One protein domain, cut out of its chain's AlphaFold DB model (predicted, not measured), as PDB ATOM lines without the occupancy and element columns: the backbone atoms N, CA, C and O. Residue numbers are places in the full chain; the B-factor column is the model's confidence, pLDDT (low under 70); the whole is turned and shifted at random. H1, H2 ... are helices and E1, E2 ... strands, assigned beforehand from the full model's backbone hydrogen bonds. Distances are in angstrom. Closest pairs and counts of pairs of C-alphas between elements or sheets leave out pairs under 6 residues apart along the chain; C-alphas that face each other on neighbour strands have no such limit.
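What this domain is: This is residues 117 to 254 of the 586 residues of an uncharacterized protein of Leptospira yanagawae (UniProt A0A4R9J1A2). Five helices, H1, H2, H3, H4 and H8, cross one another in a body at one end, with H3 touching H1, H2 and H8; at the other end the short helix H7 packs on a small parallel pair of strands, E2 and E3, and H5 and H6 lie beyond H7, away from the strands. Strand E1 lies at the edge of the helical body, at the end of a long loop. The 138 printed residues hold eight named helices and three named strands, in the order H1 E1 H2 E2 H3 H4 H5 H6 H7 E3 H8, and the class is mostly helix. The whole is compact, with a radius of gyration of the C-alphas of 14.8 A and spans of 44 by 40 by 26 A.

Where its parts are: Find C-alpha 117 at (9.357, 23.210, 13.005), where H1, residues 117 to 122, begins. Next come E1, residues 134 to 138, 13.3 A long, and H2, residues 139 to 153, 22.3 A. Then read E2, residues 160 to 162, H3, residues 168 to 178, 15.3 A, and H4, residues 182 to 192, 14.8 A. After them stand H5, residues 195 to 198, H6, residues 207 to 215, 12.4 A, H7, residues 217 to 220, and E3, residues 228 to 230. H8, residues 237 to 254, runs 25.5 A to C-alpha 254 at (12.549, 45.796, 7.473).

How they stand to each other: Look first at Ala 118 and Gly 169, the closest C-alphas of H1 and H3, 5.9 A apart; these helices touch, about perpendicular at 89 degrees. H2 touches H3 at a steep tilt of 47 degrees, closest at the C-alphas of Arg 149 and Ala 174, 5.2 A. E1 and H3 are near each other, with 5 pairs of C-alphas within 10 A. H8 touches H4 with residues 242 to 250 alone, at a steep tilt of 46 degrees, opposite ways; the C-alphas of Val 189 and Lys 246 are closest, 6.0 A. E2 and E3 are parallel neighbours, with N 161 and O 228 at 3.1 A; with H3 to H7 between them they form a strand-helix-strand unit, two parallel strands joined through helices. The closest C-alphas of H7 and E3, Ala 218 and Gly 228, are 4.4 A apart. H6 is close but not clearly touching to H5, at the C-alphas of Val 213 and Leu 198, 7.1 A. Every O i to N i+4 pair is within hydrogen-bond range in H1, H3, H6 and H8; H2 has 10 of 11 and H4 5 of 7, while H5 and H7 are too short for such a pair.

The domain as a whole: The C-alphas of Lys 131 and Lys 205, the two farthest apart, are 46.0 A apart. The printed part has no cut, and H1 to E1 is the long link. There look for residues 129 to 131, under 70 in pLDDT; the mean of the printed part is 90.3.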
ATOM      1  N   VAL A 117       9.591  22.533  14.294       89.75
ATOM      2  CA  VAL A 117       9.357  23.210  13.005       89.75
ATOM      3  C   VAL A 117       8.482  24.443  13.202       89.75
ATOM      4  O   VAL A 117       8.855  25.512  12.733       89.75
ATOM      5  N   ALA A 118       7.367  24.314  13.929       87.31
ATOM      6  CA  ALA A 118       6.481  25.439  14.216       87.31
ATOM      7  C   ALA A 118       7.233  26.591  14.904       87.31
ATOM      8  O   ALA A 118       7.242  27.697  14.380       87.31
ATOM      9  N   GLY A 119       7.978  26.323  15.983       88.94
ATOM     10  CA  GLY A 119       8.752  27.356  16.679       88.94
ATOM     11  C   GLY A 119       9.843  28.014  15.819       88.94
ATOM     12  O   GLY A 119      10.116  29.209  15.962       88.94
ATOM     13  N   LEU A 120      10.462  27.275  14.890       89.81
ATOM     14  CA  LEU A 120      11.378  27.866  13.909       89.81
ATOM     15  C   LEU A 120      10.657  28.822  12.955       89.81
ATOM     16  O   LEU A 120      11.176  29.903  12.678       89.81
ATOM     17  N   LEU A 121       9.488  28.429  12.444       90.19
ATOM     18  CA  LEU A 121       8.741  29.246  11.489       90.19
ATOM     19  C   LEU A 121       8.147  30.485  12.153       90.19
ATOM     20  O   LEU A 121       8.273  31.578  11.608       90.19
ATOM     21  N   ASP A 122       7.596  30.325  13.354       89.69
ATOM     22  CA  ASP A 122       7.028  31.408  14.159       89.69
ATOM     23  C   ASP A 122       8.088  32.454  14.538       89.69
ATOM     24  O   ASP A 122       7.761  33.609  14.778       89.69
ATOM     25  N   SER A 123       9.372  32.074  14.545       89.69
ATOM     26  CA  SER A 123      10.504  32.989  14.750       89.69
ATOM     27  C   SER A 123      11.158  33.485  13.451       89.69
ATOM     28  O   SER A 123      12.218  34.111  13.502       89.69
ATOM     29  N   GLY A 124      10.566  33.201  12.285       88.88
ATOM     30  CA  GLY A 124      11.061  33.648  10.977       88.88
ATOM     31  C   GLY A 124      12.362  32.975  10.520       88.88
ATOM     32  O   GLY A 124      12.990  33.411   9.556       88.88
ATOM     33  N   LYS A 125      12.800  31.897  11.181       90.31
ATOM     34  CA  LYS A 125      14.109  31.280  10.923       90.31
ATOM     35  C   LYS A 125      14.105  30.396   9.679       90.31
ATOM     36  O   LYS A 125      13.074  29.899   9.217       90.31
ATOM     37  N   ALA A 126      15.294  30.181   9.121       89.75
ATOM     38  CA  ALA A 126      15.490  29.209   8.054       89.75
ATOM     39  C   ALA A 126      15.276  27.780   8.577       89.75
ATOM     40  O   ALA A 126      15.652  27.455   9.705       89.75
ATOM     41  N   PHE A 127      14.706  26.921   7.737       89.00
ATOM     42  CA  PHE A 127      14.578  25.499   8.029       89.00
ATOM     43  C   PHE A 127      15.714  24.728   7.350       89.00
ATOM     44  O   PHE A 127      15.894  24.825   6.137       89.00
ATOM     45  N   VAL A 128      16.476  23.960   8.132       82.31
ATOM     46  CA  VAL A 128      17.575  23.117   7.640       82.31
ATOM     47  C   VAL A 128      17.318  21.686   8.096       82.31
ATOM     48  O   VAL A 128      17.320  21.394   9.291       82.31
ATOM     49  N   SER A 129      17.089  20.784   7.142       69.62
ATOM     50  CA  SER A 129      16.725  19.389   7.414       69.62
ATOM     51  C   SER A 129      17.917  18.479   7.726       69.62
ATOM     52  O   SER A 129      17.715  17.313   8.033       69.62
ATOM     53  N   GLU A 130      19.153  18.976   7.656       65.19
ATOM     54  CA  GLU A 130      20.386  18.166   7.650       65.19
ATOM     55  C   GLU A 130      20.596  17.276   8.888       65.19
ATOM     56  O   GLU A 130      21.411  16.360   8.853       65.19
ATOM     57  N   LYS A 131      19.848  17.498   9.976       62.00
ATOM     58  CA  LYS A 131      19.938  16.692  11.203       62.00
ATOM     59  C   LYS A 131      18.938  15.531  11.283       62.00
ATOM     60  O   LYS A 131      19.033  14.753  12.225       62.00
ATOM     61  N   ALA A 132      17.995  15.392  10.345       77.31
ATOM     62  CA  ALA A 132      16.992  14.323  10.384       77.31
ATOM     63  C   ALA A 132      16.445  13.940   9.002       77.31
ATOM     64  O   ALA A 132      16.287  14.776   8.117       77.31
ATOM     65  N   ALA A 133      16.051  12.675   8.847       85.06
ATOM     66  CA  ALA A 133      15.467  12.176   7.599       85.06
ATOM     67  C   ALA A 133      14.001  12.612   7.391       85.06
ATOM     68  O   ALA A 133      13.484  12.573   6.270       85.06
ATOM     69  N   GLY A 134      13.310  13.004   8.464       92.38
ATOM     70  CA  GLY A 134      11.874  13.244   8.426       92.38
ATOM     71  C   GLY A 134      11.242  13.558   9.778       92.38
ATOM     72  O   GLY A 134      11.916  13.935  10.738       92.38
ATOM     73  N   THR A 135       9.926  13.384   9.848       92.94
ATOM     74  CA  THR A 135       9.107  13.575  11.053       92.94
ATOM     75  C   THR A 135       8.054  12.472  11.190       92.94
ATOM     76  O   THR A 135       7.957  11.595  10.336       92.94
ATOM     77  N   ILE A 136       7.288  12.477  12.279       91.88
ATOM     78  CA  ILE A 136       6.228  11.498  12.545       91.88
ATOM     79  C   ILE A 136       4.881  12.195  12.407       91.88
ATOM     80  O   ILE A 136       4.678  13.252  13.000       91.88
ATOM     81  N   VAL A 137       3.970  11.599  11.641       91.31
ATOM     82  CA  VAL A 137       2.654  12.177  11.340       91.31
ATOM     83  C   VAL A 137       1.559  11.119  11.422       91.31
ATOM     84  O   VAL A 137       1.831   9.922  11.294       91.31
ATOM     85  N   GLY A 138       0.309  11.545  11.622       89.00
ATOM     86  CA  GLY A 138      -0.840  10.650  11.516       89.00
ATOM     87  C   GLY A 138      -1.002  10.105  10.094       89.00
ATOM     88  O   GLY A 138      -0.550  10.704   9.117       89.00
ATOM     89  N   LYS A 139      -1.675   8.956   9.951       83.00
ATOM     90  CA  LYS A 139      -1.925   8.354   8.628       83.00
ATOM     91  C   LYS A 139      -2.644   9.314   7.666       83.00
ATOM     92  O   LYS A 139      -2.255   9.389   6.506       83.00
ATOM     93  N   THR A 140      -3.657  10.036   8.146       85.75
ATOM     94  CA  THR A 140      -4.394  11.045   7.363       85.75
ATOM     95  C   THR A 140      -3.524  12.258   7.039       85.75
ATOM     96  O   THR A 140      -3.554  12.757   5.918       85.75
ATOM     97  N   ASP A 141      -2.685  12.686   7.984       89.38
ATOM     98  CA  ASP A 141      -1.811  13.848   7.811       89.38
ATOM     99  C   ASP A 141      -0.774  13.634   6.704       89.38
ATOM    100  O   ASP A 141      -0.405  14.580   6.018       89.38
ATOM    101  N   TYR A 142      -0.326  12.395   6.476       88.81
ATOM    102  CA  TYR A 142       0.616  12.070   5.400       88.81
ATOM    103  C   TYR A 142       0.105  12.514   4.015       88.81
ATOM    104  O   TYR A 142       0.837  13.118   3.228       88.81
ATOM    105  N   GLU A 143      -1.157  12.216   3.708       89.69
ATOM    106  CA  GLU A 143      -1.792  12.578   2.435       89.69
ATOM    107  C   GLU A 143      -2.076  14.083   2.368       89.69
ATOM    108  O   GLU A 143      -1.860  14.720   1.331       89.69
ATOM    109  N   VAL A 144      -2.473  14.668   3.502       93.06
ATOM    110  CA  VAL A 144      -2.712  16.107   3.650       93.06
ATOM    111  C   VAL A 144      -1.434  16.912   3.397       93.06
ATOM    112  O   VAL A 144      -1.470  17.847   2.602       93.06
ATOM    113  N   ILE A 145      -0.286  16.532   3.977       93.69
ATOM    114  CA  ILE A 145       0.998  17.228   3.759       93.69
ATOM    115  C   ILE A 145       1.350  17.241   2.280       93.69
ATOM    116  O   ILE A 145       1.662  18.297   1.738       93.69
ATOM    117  N   ASN A 146       1.291  16.090   1.608       92.50
ATOM    118  CA  ASN A 146       1.624  16.008   0.187       92.50
ATOM    119  C   ASN A 146       0.687  16.873  -0.669       92.50
ATOM    120  O   ASN A 146       1.148  17.549  -1.588       92.50
ATOM    121  N   SER A 147      -0.604  16.902  -0.331       94.69
ATOM    122  CA  SER A 147      -1.595  17.746  -1.007       94.69
ATOM    123  C   SER A 147      -1.299  19.237  -0.813       94.69
ATOM    124  O   SER A 147      -1.291  19.992  -1.784       94.69
ATOM    125  N   ILE A 148      -0.967  19.656   0.415       96.75
ATOM    126  CA  ILE A 148      -0.583  21.041   0.726       96.75
ATOM    127  C   ILE A 148       0.709  21.415  -0.002       96.75
ATOM    128  O   ILE A 148       0.760  22.467  -0.626       96.75
ATOM    129  N   ARG A 149       1.739  20.558   0.012       95.62
ATOM    130  CA  ARG A 149       3.002  20.801  -0.706       95.62
ATOM    131  C   ARG A 149       2.766  21.036  -2.199       95.62
ATOM    132  O   ARG A 149       3.265  22.011  -2.750       95.62
ATOM    133  N   GLN A 150       1.962  20.187  -2.843       95.62
ATOM    134  CA  GLN A 150       1.614  20.342  -4.261       95.62
ATOM    135  C   GLN A 150       0.826  21.629  -4.536       95.62
ATOM    136  O   GLN A 150       1.101  22.320  -5.521       95.62
ATOM    137  N   TRP A 151      -0.122  21.973  -3.658       96.88
ATOM    138  CA  TRP A 151      -0.893  23.213  -3.748       96.88
ATOM    139  C   TRP A 151      -0.023  24.458  -3.585       96.88
ATOM    140  O   TRP A 151      -0.145  25.389  -4.370       96.88
ATOM    141  N   LEU A 152       0.892  24.455  -2.621       96.38
ATOM    142  CA  LEU A 152       1.824  25.550  -2.390       96.38
ATOM    143  C   LEU A 152       2.813  25.742  -3.557       96.38
ATOM    144  O   LEU A 152       3.130  26.876  -3.919       96.38
ATOM    145  N   LEU A 153       3.287  24.644  -4.155       94.69
ATOM    146  CA  LEU A 153       4.261  24.670  -5.247       94.69
ATOM    147  C   LEU A 153       3.630  25.039  -6.600       94.69
ATOM    148  O   LEU A 153       4.240  25.767  -7.381       94.69
ATOM    149  N   THR A 154       2.421  24.540  -6.883       95.75
ATOM    150  CA  THR A 154       1.712  24.741  -8.165       95.75
ATOM    151  C   THR A 154       0.243  25.158  -7.974       95.75
ATOM    152  O   THR A 154      -0.675  24.477  -8.454       95.75
ATOM    153  N   PRO A 155      -0.024  26.281  -7.278       94.81
ATOM    154  CA  PRO A 155      -1.383  26.714  -6.931       94.81
ATOM    155  C   PRO A 155      -2.272  26.979  -8.154       94.81
ATOM    156  O   PRO A 155      -3.499  26.912  -8.063       94.81
ATOM    157  N   GLU A 156      -1.680  27.232  -9.320       94.88
ATOM    158  CA  GLU A 156      -2.386  27.456 -10.579       94.88
ATOM    159  C   GLU A 156      -2.974  26.178 -11.194       94.88
ATOM    160  O   GLU A 156      -3.849  26.262 -12.059       94.88
ATOM    161  N   LYS A 157      -2.515  24.997 -10.755       95.19
ATOM    162  CA  LYS A 157      -2.977  23.686 -11.246       95.19
ATOM    163  C   LYS A 157      -3.981  23.019 -10.313       95.19
ATOM    164  O   LYS A 157      -4.754  22.168 -10.751       95.19
ATOM    165  N   ILE A 158      -3.976  23.395  -9.039       95.88
ATOM    166  CA  ILE A 158      -4.800  22.767  -8.010       95.88
ATOM    167  C   ILE A 158      -6.124  23.526  -7.869       95.88
ATOM    168  O   ILE A 158      -6.177  24.662  -7.400       95.88
ATOM    169  N   LYS A 159      -7.207  22.874  -8.299       93.88
ATOM    170  CA  LYS A 159      -8.570  23.432  -8.320       93.88
ATOM    171  C   LYS A 159      -9.353  23.241  -7.023       93.88
ATOM    172  O   LYS A 159     -10.398  23.860  -6.857       93.88
ATOM    173  N   SER A 160      -8.889  22.360  -6.144       94.56
ATOM    174  CA  SER A 160      -9.580  22.010  -4.905       94.56
ATOM    175  C   SER A 160      -8.567  21.789  -3.794       94.56
ATOM    176  O   SER A 160      -7.595  21.056  -3.991       94.56
ATOM    177  N   ILE A 161      -8.777  22.444  -2.657       94.81
ATOM    178  CA  ILE A 161      -8.009  22.229  -1.432       94.81
ATOM    179  C   ILE A 161      -8.903  22.546  -0.229       94.81
ATOM    180  O   ILE A 161      -9.566  23.585  -0.187       94.81
ATOM    181  N   ASP A 162      -8.917  21.641   0.746       93.12
ATOM    182  CA  ASP A 162      -9.651  21.813   1.996       93.12
ATOM    183  C   ASP A 162      -8.668  22.010   3.150       93.12
ATOM    184  O   ASP A 162      -7.895  21.113   3.493       93.12
ATOM    185  N   LEU A 163      -8.688  23.208   3.730       94.12
ATOM    186  CA  LEU A 163      -7.867  23.602   4.870       94.12
ATOM    187  C   LEU A 163      -8.675  23.685   6.174       94.12
ATOM    188  O   LEU A 163      -8.104  23.995   7.218       94.12
ATOM    189  N   SER A 164      -9.980  23.389   6.147       91.88
ATOM    190  CA  SER A 164     -10.897  23.602   7.279       91.88
ATOM    191  C   SER A 164     -10.524  22.824   8.543       91.88
ATOM    192  O   SER A 164     -10.773  23.285   9.654       91.88
ATOM    193  N   LYS A 165      -9.900  21.651   8.381       89.50
ATOM    194  CA  LYS A 165      -9.485  20.752   9.474       89.50
ATOM    195  C   LYS A 165      -7.974  20.533   9.539       89.50
ATOM    196  O   LYS A 165      -7.512  19.638  10.245       89.50
ATOM    197  N   VAL A 166      -7.193  21.312   8.791       92.19
ATOM    198  CA  VAL A 166      -5.738  21.148   8.744       92.19
ATOM    199  C   VAL A 166      -5.110  21.704  10.019       92.19
ATOM    200  O   VAL A 166      -5.277  22.871  10.366       92.19
ATOM    201  N   ASN A 167      -4.338  20.865  10.709       89.06
ATOM    202  CA  ASN A 167      -3.531  21.291  11.846       89.06
ATOM    203  C   ASN A 167      -2.376  22.203  11.380       89.06
ATOM    204  O   ASN A 167      -1.682  21.892  10.410       89.06
ATOM    205  N   ALA A 168      -2.123  23.304  12.091       91.19
ATOM    206  CA  ALA A 168      -1.085  24.264  11.707       91.19
ATOM    207  C   ALA A 168       0.336  23.676  11.698       91.19
ATOM    208  O   ALA A 168       1.126  24.029  10.831       91.19
ATOM    209  N   GLY A 169       0.658  22.724  12.580       90.94
ATOM    210  CA  GLY A 169       1.945  22.024  12.554       90.94
ATOM    211  C   GLY A 169       2.147  21.223  11.265       90.94
ATOM    212  O   GLY A 169       3.230  21.242  10.685       90.94
ATOM    213  N   ILE A 170       1.085  20.585  10.768       92.25
ATOM    214  CA  ILE A 170       1.084  19.847   9.496       92.25
ATOM    215  C   ILE A 170       1.290  20.801   8.316       92.25
ATOM    216  O   ILE A 170       2.127  20.546   7.447       92.25
ATOM    217  N   PHE A 171       0.590  21.937   8.320       95.19
ATOM    218  CA  PHE A 171       0.788  22.983   7.320       95.19
ATOM    219  C   PHE A 171       2.215  23.552   7.362       95.19
ATOM    220  O   PHE A 171       2.853  23.691   6.322       95.19
ATOM    221  N   ASN A 172       2.750  23.815   8.556       94.50
ATOM    222  CA  ASN A 172       4.091  24.364   8.748       94.50
ATOM    223  C   ASN A 172       5.189  23.402   8.294       94.50
ATOM    224  O   ASN A 172       6.183  23.852   7.735       94.50
ATOM    225  N   ILE A 173       5.005  22.087   8.435       93.25
ATOM    226  CA  ILE A 173       5.913  21.102   7.828       93.25
ATOM    227  C   ILE A 173       5.902  21.243   6.306       93.25
ATOM    228  O   ILE A 173       6.965  21.351   5.701       93.25
ATOM    229  N   ALA A 174       4.721  21.276   5.680       95.06
ATOM    230  CA  ALA A 174       4.618  21.442   4.232       95.06
ATOM    231  C   ALA A 174       5.282  22.752   3.765       95.06
ATOM    232  O   ALA A 174       6.100  22.737   2.846       95.06
ATOM    233  N   LEU A 175       4.991  23.860   4.450       95.69
ATOM    234  CA  LEU A 175       5.545  25.179   4.160       95.69
ATOM    235  C   LEU A 175       7.072  25.222   4.337       95.69
ATOM    236  O   LEU A 175       7.770  25.766   3.484       95.69
ATOM    237  N   ALA A 176       7.607  24.639   5.414       93.31
ATOM    238  CA  ALA A 176       9.042  24.606   5.695       93.31
ATOM    239  C   ALA A 176       9.839  23.809   4.661       93.31
ATOM    240  O   ALA A 176      10.983  24.158   4.373       93.31
ATOM    241  N   LEU A 177       9.243  22.744   4.123       92.19
ATOM    242  CA  LEU A 177       9.883  21.884   3.135       92.19
ATOM    243  C   LEU A 177       9.930  22.517   1.749       92.19
ATOM    244  O   LEU A 177      10.958  22.418   1.085       92.19
ATOM    245  N   GLU A 178       8.845  23.168   1.325       94.25
ATOM    246  CA  GLU A 178       8.796  23.834   0.017       94.25
ATOM    247  C   GLU A 178       9.520  25.186   0.028       94.25
ATOM    248  O   GLU A 178      10.175  25.551  -0.948       94.25
ATOM    249  N   PHE A 179       9.473  25.910   1.153       94.94
ATOM    250  CA  PHE A 179      10.097  27.226   1.307       94.94
ATOM    251  C   PHE A 179      10.981  27.273   2.561       94.94
ATOM    252  O   PHE A 179      10.633  27.898   3.566       94.94
ATOM    253  N   PRO A 180      12.157  26.620   2.533       92.19
ATOM    254  CA  PRO A 180      13.047  26.557   3.692       92.19
ATOM    255  C   PRO A 180      13.697  27.904   4.029       92.19
ATOM    256  O   PRO A 180      14.087  28.127   5.177       92.19
ATOM    257  N   LYS A 181      13.814  28.809   3.047       93.25
ATOM    258  CA  LYS A 181      14.405  30.141   3.213       93.25
ATOM    259  C   LYS A 181      13.345  31.162   3.646       93.25
ATOM    260  O   LYS A 181      12.290  31.200   3.015       93.25
ATOM    261  N   PRO A 182      13.637  32.041   4.625       92.69
ATOM    262  CA  PRO A 182      12.685  33.047   5.102       92.69
ATOM    263  C   PRO A 182      12.121  33.948   3.998       92.69
ATOM    264  O   PRO A 182      10.911  34.109   3.926       92.69
ATOM    265  N   ASP A 183      12.954  34.454   3.078       92.50
ATOM    266  CA  ASP A 183      12.485  35.312   1.973       92.50
ATOM    267  C   ASP A 183      11.443  34.620   1.089       92.50
ATOM    268  O   ASP A 183      10.424  35.209   0.739       92.50
ATOM    269  N   ASP A 184      11.708  33.371   0.697       93.62
ATOM    270  CA  ASP A 184      10.809  32.624  -0.183       93.62
ATOM    271  C   ASP A 184       9.533  32.217   0.564       93.62
ATOM    272  O   ASP A 184       8.450  32.208  -0.017       93.62
ATOM    273  N   ARG A 185       9.643  31.967   1.875       94.94
ATOM    274  CA  ARG A 185       8.507  31.704   2.759       94.94
ATOM    275  C   ARG A 185       7.625  32.940   2.924       94.94
ATOM    276  O   ARG A 185       6.413  32.831   2.769       94.94
ATOM    277  N   LEU A 186       8.215  34.113   3.170       95.56
ATOM    278  CA  LEU A 186       7.503  35.386   3.320       95.56
ATOM    279  C   LEU A 186       6.655  35.692   2.086       95.56
ATOM    280  O   LEU A 186       5.493  36.059   2.220       95.56
ATOM    281  N   LYS A 187       7.195  35.466   0.883       93.44
ATOM    282  CA  LYS A 187       6.452  35.632  -0.377       93.44
ATOM    283  C   LYS A 187       5.143  34.851  -0.404       93.44
ATOM    284  O   LYS A 187       4.146  35.361  -0.901       93.44
ATOM    285  N   VAL A 188       5.164  33.623   0.105       94.81
ATOM    286  CA  VAL A 188       4.002  32.732   0.121       94.81
ATOM    287  C   VAL A 188       3.066  33.081   1.264       94.81
ATOM    288  O   VAL A 188       1.874  33.249   1.033       94.81
ATOM    289  N   VAL A 189       3.585  33.260   2.480       95.56
ATOM    290  CA  VAL A 189       2.771  33.613   3.653       95.56
ATOM    291  C   VAL A 189       2.045  34.945   3.445       95.56
ATOM    292  O   VAL A 189       0.868  35.047   3.779       95.56
ATOM    293  N   ASN A 190       2.691  35.926   2.808       92.88
ATOM    294  CA  ASN A 190       2.073  37.205   2.460       92.88
ATOM    295  C   ASN A 190       0.861  37.055   1.519       92.88
ATOM    296  O   ASN A 190      -0.077  37.838   1.591       92.88
ATOM    297  N   GLU A 191       0.836  36.030   0.664       93.25
ATOM    298  CA  GLU A 191      -0.338  35.716  -0.161       93.25
ATOM    299  C   GLU A 191      -1.378  34.894   0.617       93.25
ATOM    300  O   GLU A 191      -2.576  35.147   0.492       93.25
ATOM    301  N   LEU A 192      -0.938  33.944   1.455       94.69
ATOM    302  CA  LEU A 192      -1.820  33.087   2.258       94.69
ATOM    303  C   LEU A 192      -2.718  33.895   3.202       94.69
ATOM    304  O   LEU A 192      -3.911  33.606   3.303       94.69
ATOM    305  N   VAL A 193      -2.179  34.931   3.856       94.12
ATOM    306  CA  VAL A 193      -2.962  35.782   4.772       94.12
ATOM    307  C   VAL A 193      -4.075  36.564   4.071       94.12
ATOM    308  O   VAL A 193      -5.016  36.995   4.732       94.12
ATOM    309  N   LEU A 194      -3.990  36.742   2.748       91.69
ATOM    310  CA  LEU A 194      -4.989  37.461   1.954       91.69
ATOM    311  C   LEU A 194      -6.115  36.546   1.478       91.69
ATOM    312  O   LEU A 194      -7.190  37.037   1.137       91.69
ATOM    313  N   LEU A 195      -5.903  35.224   1.469       92.44
ATOM    314  CA  LEU A 195      -6.889  34.269   0.963       92.44
ATOM    315  C   LEU A 195      -8.278  34.441   1.590       92.44
ATOM    316  O   LEU A 195      -9.224  34.491   0.805       92.44
ATOM    317  N   PRO A 196      -8.447  34.603   2.924       91.12
ATOM    318  CA  PRO A 196      -9.769  34.795   3.527       91.12
ATOM    319  C   PRO A 196     -10.569  35.947   2.911       91.12
ATOM    320  O   PRO A 196     -11.770  35.809   2.702       91.12
ATOM    321  N   ASN A 197      -9.900  37.046   2.552       88.62
ATOM    322  CA  ASN A 197     -10.543  38.223   1.970       88.62
ATOM    323  C   ASN A 197     -10.819  38.061   0.468       88.62
ATOM    324  O   ASN A 197     -11.677  38.751  -0.076       88.62
ATOM    325  N   LEU A 198     -10.103  37.160  -0.210       90.81
ATOM    326  CA  LEU A 198     -10.206  36.940  -1.655       90.81
ATOM    327  C   LEU A 198     -11.182  35.822  -2.038       90.81
ATOM    328  O   LEU A 198     -11.550  35.713  -3.210       90.81
ATOM    329  N   VAL A 199     -11.622  34.993  -1.085       88.75
ATOM    330  CA  VAL A 199     -12.639  33.964  -1.340       88.75
ATOM    331  C   VAL A 199     -13.915  34.619  -1.878       88.75
ATOM    332  O   VAL A 199     -14.468  35.534  -1.276       88.75
ATOM    333  N   GLY A 200     -14.386  34.150  -3.036       81.44
ATOM    334  CA  GLY A 200     -15.590  34.675  -3.688       81.44
ATOM    335  C   GLY A 200     -15.391  35.988  -4.455       81.44
ATOM    336  O   GLY A 200     -16.326  36.447  -5.110       81.44
ATOM    337  N   GLN A 201     -14.190  36.578  -4.448       81.69
ATOM    338  CA  GLN A 201     -13.888  37.754  -5.261       81.69
ATOM    339  C   GLN A 201     -13.430  37.353  -6.669       81.69
ATOM    340  O   GLN A 201     -12.368  36.764  -6.855       81.69
ATOM    341  N   THR A 202     -14.208  37.718  -7.690       72.69
ATOM    342  CA  THR A 202     -13.883  37.424  -9.101       72.69
ATOM    343  C   THR A 202     -13.136  38.555  -9.808       72.69
ATOM    344  O   THR A 202     -12.469  38.308 -10.811       72.69
ATOM    345  N   SER A 203     -13.213  39.782  -9.286       79.25
ATOM    346  CA  SER A 203     -12.527  40.957  -9.834       79.25
ATOM    347  C   SER A 203     -12.097  41.917  -8.716       79.25
ATOM    348  O   SER A 203     -12.750  42.943  -8.512       79.25
ATOM    349  N   PRO A 204     -11.021  41.599  -7.971       84.94
ATOM    350  CA  PRO A 204     -10.464  42.515  -6.979       84.94
ATOM    351  C   PRO A 204     -10.101  43.870  -7.602       84.94
ATOM    352  O   PRO A 204      -9.626  43.915  -8.738       84.94
ATOM    353  N   LYS A 205     -10.311  44.968  -6.861       83.25
ATOM    354  CA  LYS A 205      -9.950  46.322  -7.319       83.25
ATOM    355  C   LYS A 205      -8.434  46.510  -7.395       83.25
ATOM    356  O   LYS A 205      -7.945  47.061  -8.375       83.25
ATOM    357  N   ASP A 206      -7.706  46.020  -6.390       82.06
ATOM    358  CA  ASP A 206      -6.244  46.072  -6.361       82.06
ATOM    359  C   ASP A 206      -5.634  45.096  -7.400       82.06
ATOM    360  O   ASP A 206      -5.869  43.880  -7.318       82.06
ATOM    361  N   PRO A 207      -4.808  45.575  -8.351       81.06
ATOM    362  CA  PRO A 207      -4.132  44.730  -9.338       81.06
ATOM    363  C   PRO A 207      -3.295  43.586  -8.739       81.06
ATOM    364  O   PRO A 207      -3.161  42.524  -9.352       81.06
ATOM    365  N   ARG A 208      -2.740  43.772  -7.536       83.81
ATOM    366  CA  ARG A 208      -1.933  42.771  -6.821       83.81
ATOM    367  C   ARG A 208      -2.817  41.662  -6.257       83.81
ATOM    368  O   ARG A 208      -2.486  40.488  -6.401       83.81
ATOM    369  N   HIS A 209      -3.988  42.005  -5.718       88.50
ATOM    370  CA  HIS A 209      -5.000  41.013  -5.340       88.50
ATOM    371  C   HIS A 209      -5.499  40.230  -6.561       88.50
ATOM    372  O   HIS A 209      -5.610  39.003  -6.510       88.50
ATOM    373  N   ALA A 210      -5.728  40.908  -7.689       87.94
ATOM    374  CA  ALA A 210      -6.109  40.247  -8.935       87.94
ATOM    375  C   ALA A 210      -5.033  39.251  -9.420       87.94
ATOM    376  O   ALA A 210      -5.366  38.169  -9.912       87.94
ATOM    377  N   ALA A 211      -3.743  39.561  -9.236       88.62
ATOM    378  CA  ALA A 211      -2.650  38.638  -9.542       88.62
ATOM    379  C   ALA A 211      -2.678  37.375  -8.658       88.62
ATOM    380  O   ALA A 211      -2.469  36.273  -9.174       88.62
ATOM    381  N   ILE A 212      -3.007  37.507  -7.369       91.50
ATOM    382  CA  ILE A 212      -3.160  36.371  -6.443       91.50
ATOM    383  C   ILE A 212      -4.353  35.499  -6.851       91.50
ATOM    384  O   ILE A 212      -4.195  34.289  -7.019       91.50
ATOM    385  N   VAL A 213      -5.520  36.094  -7.123       91.75
ATOM    386  CA  VAL A 213      -6.702  35.361  -7.626       91.75
ATOM    387  C   VAL A 213      -6.397  34.650  -8.950       91.75
ATOM    388  O   VAL A 213      -6.864  33.538  -9.202       91.75
ATOM    389  N   LYS A 214      -5.564  35.250  -9.811       90.56
ATOM    390  CA  LYS A 214      -5.112  34.608 -11.049       90.56
ATOM    391  C   LYS A 214      -4.189  33.412 -10.786       90.56
ATOM    392  O   LYS A 214      -4.269  32.430 -11.534       90.56
ATOM    393  N   ARG A 215      -3.324  33.501  -9.774       91.44
ATOM    394  CA  ARG A 215      -2.344  32.473  -9.402       91.44
ATOM    395  C   ARG A 215      -2.995  31.274  -8.708       91.44
ATOM    396  O   ARG A 215      -2.678  30.150  -9.067       91.44
ATOM    397  N   PHE A 216      -3.915  31.483  -7.769       93.56
ATOM    398  CA  PHE A 216      -4.567  30.399  -7.024       93.56
ATOM    399  C   PHE A 216      -5.837  29.920  -7.729       93.56
ATOM    400  O   PHE A 216      -6.900  30.525  -7.603       93.56
ATOM    401  N   ALA A 217      -5.753  28.796  -8.448       93.19
ATOM    402  CA  ALA A 217      -6.889  28.286  -9.212       93.19
ATOM    403  C   ALA A 217      -8.097  27.951  -8.328       93.19
ATOM    404  O   ALA A 217      -9.214  28.289  -8.708       93.19
ATOM    405  N   ALA A 218      -7.868  27.385  -7.138       93.00
ATOM    406  CA  ALA A 218      -8.916  27.067  -6.171       93.00
ATOM    407  C   ALA A 218      -9.809  28.272  -5.795       93.00
ATOM    408  O   ALA A 218     -11.005  28.090  -5.611       93.00
ATOM    409  N   LEU A 219      -9.293  29.512  -5.762       92.56
ATOM    410  CA  LEU A 219     -10.119  30.699  -5.465       92.56
ATOM    411  C   LEU A 219     -11.207  30.953  -6.521       92.56
ATOM    412  O   LEU A 219     -12.274  31.473  -6.208       92.56
ATOM    413  N   ARG A 220     -10.947  30.580  -7.777       89.44
ATOM    414  CA  ARG A 220     -11.872  30.784  -8.909       89.44
ATOM    415  C   ARG A 220     -12.892  29.658  -9.062       89.44
ATOM    416  O   ARG A 220     -13.796  29.752  -9.890       89.44
ATOM    417  N   GLU A 221     -12.707  28.578  -8.315       87.94
ATOM    418  CA  GLU A 221     -13.584  27.408  -8.316       87.94
ATOM    419  C   GLU A 221     -14.513  27.404  -7.085       87.94
ATOM    420  O   GLU A 221     -15.397  26.558  -6.992       87.94
ATOM    421  N   THR A 222     -14.357  28.359  -6.157       83.38
ATOM    422  CA  THR A 222     -15.226  28.507  -4.982       83.38
ATOM    423  C   THR A 222     -16.697  28.623  -5.392       83.38
ATOM    424  O   THR A 222     -17.059  29.449  -6.230       83.38
ATOM    425  N   GLY A 223     -17.548  27.800  -4.773       77.75
ATOM    426  CA  GLY A 223     -18.985  27.731  -5.061       77.75
ATOM    427  C   GLY A 223     -19.374  26.691  -6.116       77.75
ATOM    428  O   GLY A 223     -20.554  26.578  -6.431       77.75
ATOM    429  N   LYS A 224     -18.415  25.924  -6.654       84.44
ATOM    430  CA  LYS A 224     -18.676  24.774  -7.532       84.44
ATOM    431  C   LYS A 224     -18.513  23.462  -6.766       84.44
ATOM    432  O   LYS A 224     -17.510  23.269  -6.081       84.44
ATOM    433  N   ASP A 225     -19.453  22.542  -6.943       81.12
ATOM    434  CA  ASP A 225     -19.467  21.260  -6.231       81.12
ATOM    435  C   ASP A 225     -18.144  20.486  -6.371       81.12
ATOM    436  O   ASP A 225     -17.645  20.250  -7.473       81.12
ATOM    437  N   GLY A 226     -17.566  20.087  -5.233       78.75
ATOM    438  CA  GLY A 226     -16.327  19.299  -5.169       78.75
ATOM    439  C   GLY A 226     -15.035  20.056  -5.509       78.75
ATOM    440  O   GLY A 226     -13.968  19.442  -5.595       78.75
ATOM    441  N   SER A 227     -15.092  21.376  -5.694       85.81
ATOM    442  CA  SER A 227     -13.930  22.210  -6.012       85.81
ATOM    443  C   SER A 227     -13.943  23.525  -5.239       85.81
ATOM    444  O   SER A 227     -14.928  23.873  -4.593       85.81
ATOM    445  N   GLY A 228     -12.827  24.246  -5.278       91.50
ATOM    446  CA  GLY A 228     -12.679  25.501  -4.561       91.50
ATOM    447  C   GLY A 228     -11.687  25.443  -3.408       91.50
ATOM    448  O   GLY A 228     -11.089  24.412  -3.098       91.50
ATOM    449  N   LEU A 229     -11.498  26.601  -2.787       93.94
ATOM    450  CA  LEU A 229     -10.730  26.750  -1.559       93.94
ATOM    451  C   LEU A 229     -11.691  26.738  -0.366       93.94
ATOM    452  O   LEU A 229     -12.509  27.649  -0.235       93.94
ATOM    453  N   ILE A 230     -11.563  25.742   0.509       92.69
ATOM    454  CA  ILE A 230     -12.274  25.709   1.792       92.69
ATOM    455  C   ILE A 230     -11.289  26.135   2.878       92.69
ATOM    456  O   ILE A 230     -10.281  25.469   3.112       92.69
ATOM    457  N   LEU A 231     -11.565  27.267   3.521       92.62
ATOM    458  CA  LEU A 231     -10.755  27.800   4.614       92.62
ATOM    459  C   LEU A 231     -11.342  27.400   5.974       92.62
ATOM    460  O   LEU A 231     -12.550  27.170   6.075       92.62
ATOM    461  N   PRO A 232     -10.510  27.324   7.026       91.75
ATOM    462  CA  PRO A 232     -11.015  27.255   8.391       91.75
ATOM    463  C   PRO A 232     -11.735  28.557   8.770       91.75
ATOM    464  O   PRO A 232     -11.617  29.576   8.086       91.75
ATOM    465  N   GLU A 233     -12.466  28.527   9.885       87.56
ATOM    466  CA  GLU A 233     -13.140  29.712  10.420       87.56
ATOM    467  C   GLU A 233     -12.158  30.876  10.632       87.56
ATOM    468  O   GLU A 233     -10.969  30.685  10.936       87.56
ATOM    469  N   ALA A 234     -12.662  32.102  10.469       83.38
ATOM    470  CA  ALA A 234     -11.895  33.307  10.750       83.38
ATOM    471  C   ALA A 234     -11.408  33.293  12.210       83.38
ATOM    472  O   ALA A 234     -12.163  32.960  13.118       83.38
ATOM    473  N   GLY A 235     -10.135  33.628  12.433       82.06
ATOM    474  CA  GLY A 235      -9.512  33.555  13.761       82.06
ATOM    475  C   GLY A 235      -9.069  32.150  14.190       82.06
ATOM    476  O   GLY A 235      -8.587  31.976  15.306       82.06
ATOM    477  N   SER A 236      -9.192  31.139  13.322       92.00
ATOM    478  CA  SER A 236      -8.589  29.827  13.572       92.00
ATOM    479  C   SER A 236      -7.071  29.919  13.758       92.00
ATOM    480  O   SER A 236      -6.395  30.759  13.156       92.00
ATOM    481  N   TYR A 237      -6.517  28.989  14.542       92.19
ATOM    482  CA  TYR A 237      -5.081  28.948  14.836       92.19
ATOM    483  C   TYR A 237      -4.206  28.927  13.575       92.19
ATOM    484  O   TYR A 237      -3.148  29.541  13.566       92.19
ATOM    485  N   LEU A 238      -4.650  28.279  12.491       93.25
ATOM    486  CA  LEU A 238      -3.914  28.263  11.222       93.25
ATOM    487  C   LEU A 238      -3.805  29.664  10.595       93.25
ATOM    488  O   LEU A 238      -2.716  30.067  10.195       93.25
ATOM    489  N   ILE A 239      -4.913  30.413  10.535       94.06
ATOM    490  CA  ILE A 239      -4.931  31.766   9.958       94.06
ATOM    491  C   ILE A 239      -4.116  32.728  10.827       94.06
ATOM    492  O   ILE A 239      -3.313  33.500  10.301       94.06
ATOM    493  N   GLU A 240      -4.282  32.666  12.149       94.44
ATOM    494  CA  GLU A 240      -3.503  33.496  13.074       94.44
ATOM    495  C   GLU A 240      -2.008  33.155  13.022       94.44
ATOM    496  O   GLU A 240      -1.166  34.051  13.069       94.44
ATOM    497  N   ASN A 241      -1.656  31.883  12.815       94.12
ATOM    498  CA  ASN A 241      -0.270  31.473  12.623       94.12
ATOM    499  C   ASN A 241       0.344  32.052  11.335       94.12
ATOM    500  O   ASN A 241       1.491  32.489  11.358       94.12
ATOM    501  N   TRP A 242      -0.407  32.135  10.228       95.31
ATOM    502  CA  TRP A 242       0.070  32.816   9.016       95.31
ATOM    503  C   TRP A 242       0.301  34.312   9.242       95.31
ATOM    504  O   TRP A 242       1.313  34.846   8.793       95.31
ATOM    505  N   LYS A 243      -0.610  34.989   9.955       95.31
ATOM    506  CA  LYS A 243      -0.458  36.413  10.294       95.31
ATOM    507  C   LYS A 243       0.773  36.655  11.165       95.31
ATOM    508  O   LYS A 243       1.559  37.540  10.845       95.31
ATOM    509  N   LEU A 244       0.967  35.836  12.202       95.25
ATOM    510  CA  LEU A 244       2.142  35.900  13.074       95.25
ATOM    511  C   LEU A 244       3.438  35.722  12.276       95.25
ATOM    512  O   LEU A 244       4.350  36.536  12.385       95.25
ATOM    513  N   GLN A 245       3.509  34.684  11.438       95.25
ATOM    514  CA  GLN A 245       4.686  34.430  10.607       95.25
ATOM    515  C   GLN A 245       4.970  35.591   9.645       95.25
ATOM    516  O   GLN A 245       6.131  35.969   9.479       95.25
ATOM    517  N   LYS A 246       3.933  36.169   9.019       95.44
ATOM    518  CA  LYS A 246       4.076  37.358   8.167       95.44
ATOM    519  C   LYS A 246       4.688  38.515   8.949       95.44
ATOM    520  O   LYS A 246       5.694  39.048   8.504       95.44
ATOM    521  N   ASP A 247       4.100  38.865  10.090       95.12
ATOM    522  CA  ASP A 247       4.527  40.003  10.909       95.12
ATOM    523  C   ASP A 247       5.992  39.871  11.350       95.12
ATOM    524  O   ASP A 247       6.799  40.775  11.136       95.12
ATOM    525  N   VAL A 248       6.380  38.694  11.854       94.75
ATOM    526  CA  VAL A 248       7.761  38.423  12.280       94.75
ATOM    527  C   VAL A 248       8.746  38.533  11.115       94.75
ATOM    528  O   VAL A 248       9.790  39.174  11.250       94.75
ATOM    529  N   MET A 249       8.433  37.928   9.967       95.06
ATOM    530  CA  MET A 249       9.321  37.960   8.800       95.06
ATOM    531  C   MET A 249       9.391  39.348   8.150       95.06
ATOM    532  O   MET A 249      10.451  39.730   7.661       95.06
ATOM    533  N   GLU A 250       8.297  40.113   8.144       94.50
ATOM    534  CA  GLU A 250       8.285  41.504   7.687       94.50
ATOM    535  C   GLU A 250       9.119  42.388   8.610       94.50
ATOM    536  O   GLU A 250       9.986  43.115   8.128       94.50
ATOM    537  N   LYS A 251       8.939  42.265   9.930       92.81
ATOM    538  CA  LYS A 251       9.742  42.999  10.910       92.81
ATOM    539  C   LYS A 251      11.235  42.736  10.713       92.81
ATOM    540  O   LYS A 251      11.992  43.693  10.615       92.81
ATOM    541  N   GLN A 252      11.636  41.468  10.582       91.00
ATOM    542  CA  GLN A 252      13.027  41.082  10.298       91.00
ATOM    543  C   GLN A 252      13.527  41.639   8.960       91.00
ATOM    544  O   GLN A 252      14.634  42.163   8.873       91.00
ATOM    545  N   LEU A 253      12.717  41.545   7.900       93.81
ATOM    546  CA  LEU A 253      13.067  42.096   6.591       93.81
ATOM    547  C   LEU A 253      13.347  43.600   6.681       93.81
ATOM    548  O   LEU A 253      14.318  44.066   6.085       93.81
ATOM    549  N   TYR A 254      12.490  44.342   7.379       92.00
ATOM    550  CA  TYR A 254      12.549  45.796   7.473       92.00
ATOM    551  C   TYR A 254      13.649  46.280   8.418       92.00
ATOM    552  O   TYR A 254      14.313  47.262   8.098       92.00
TER     553      TYR A 254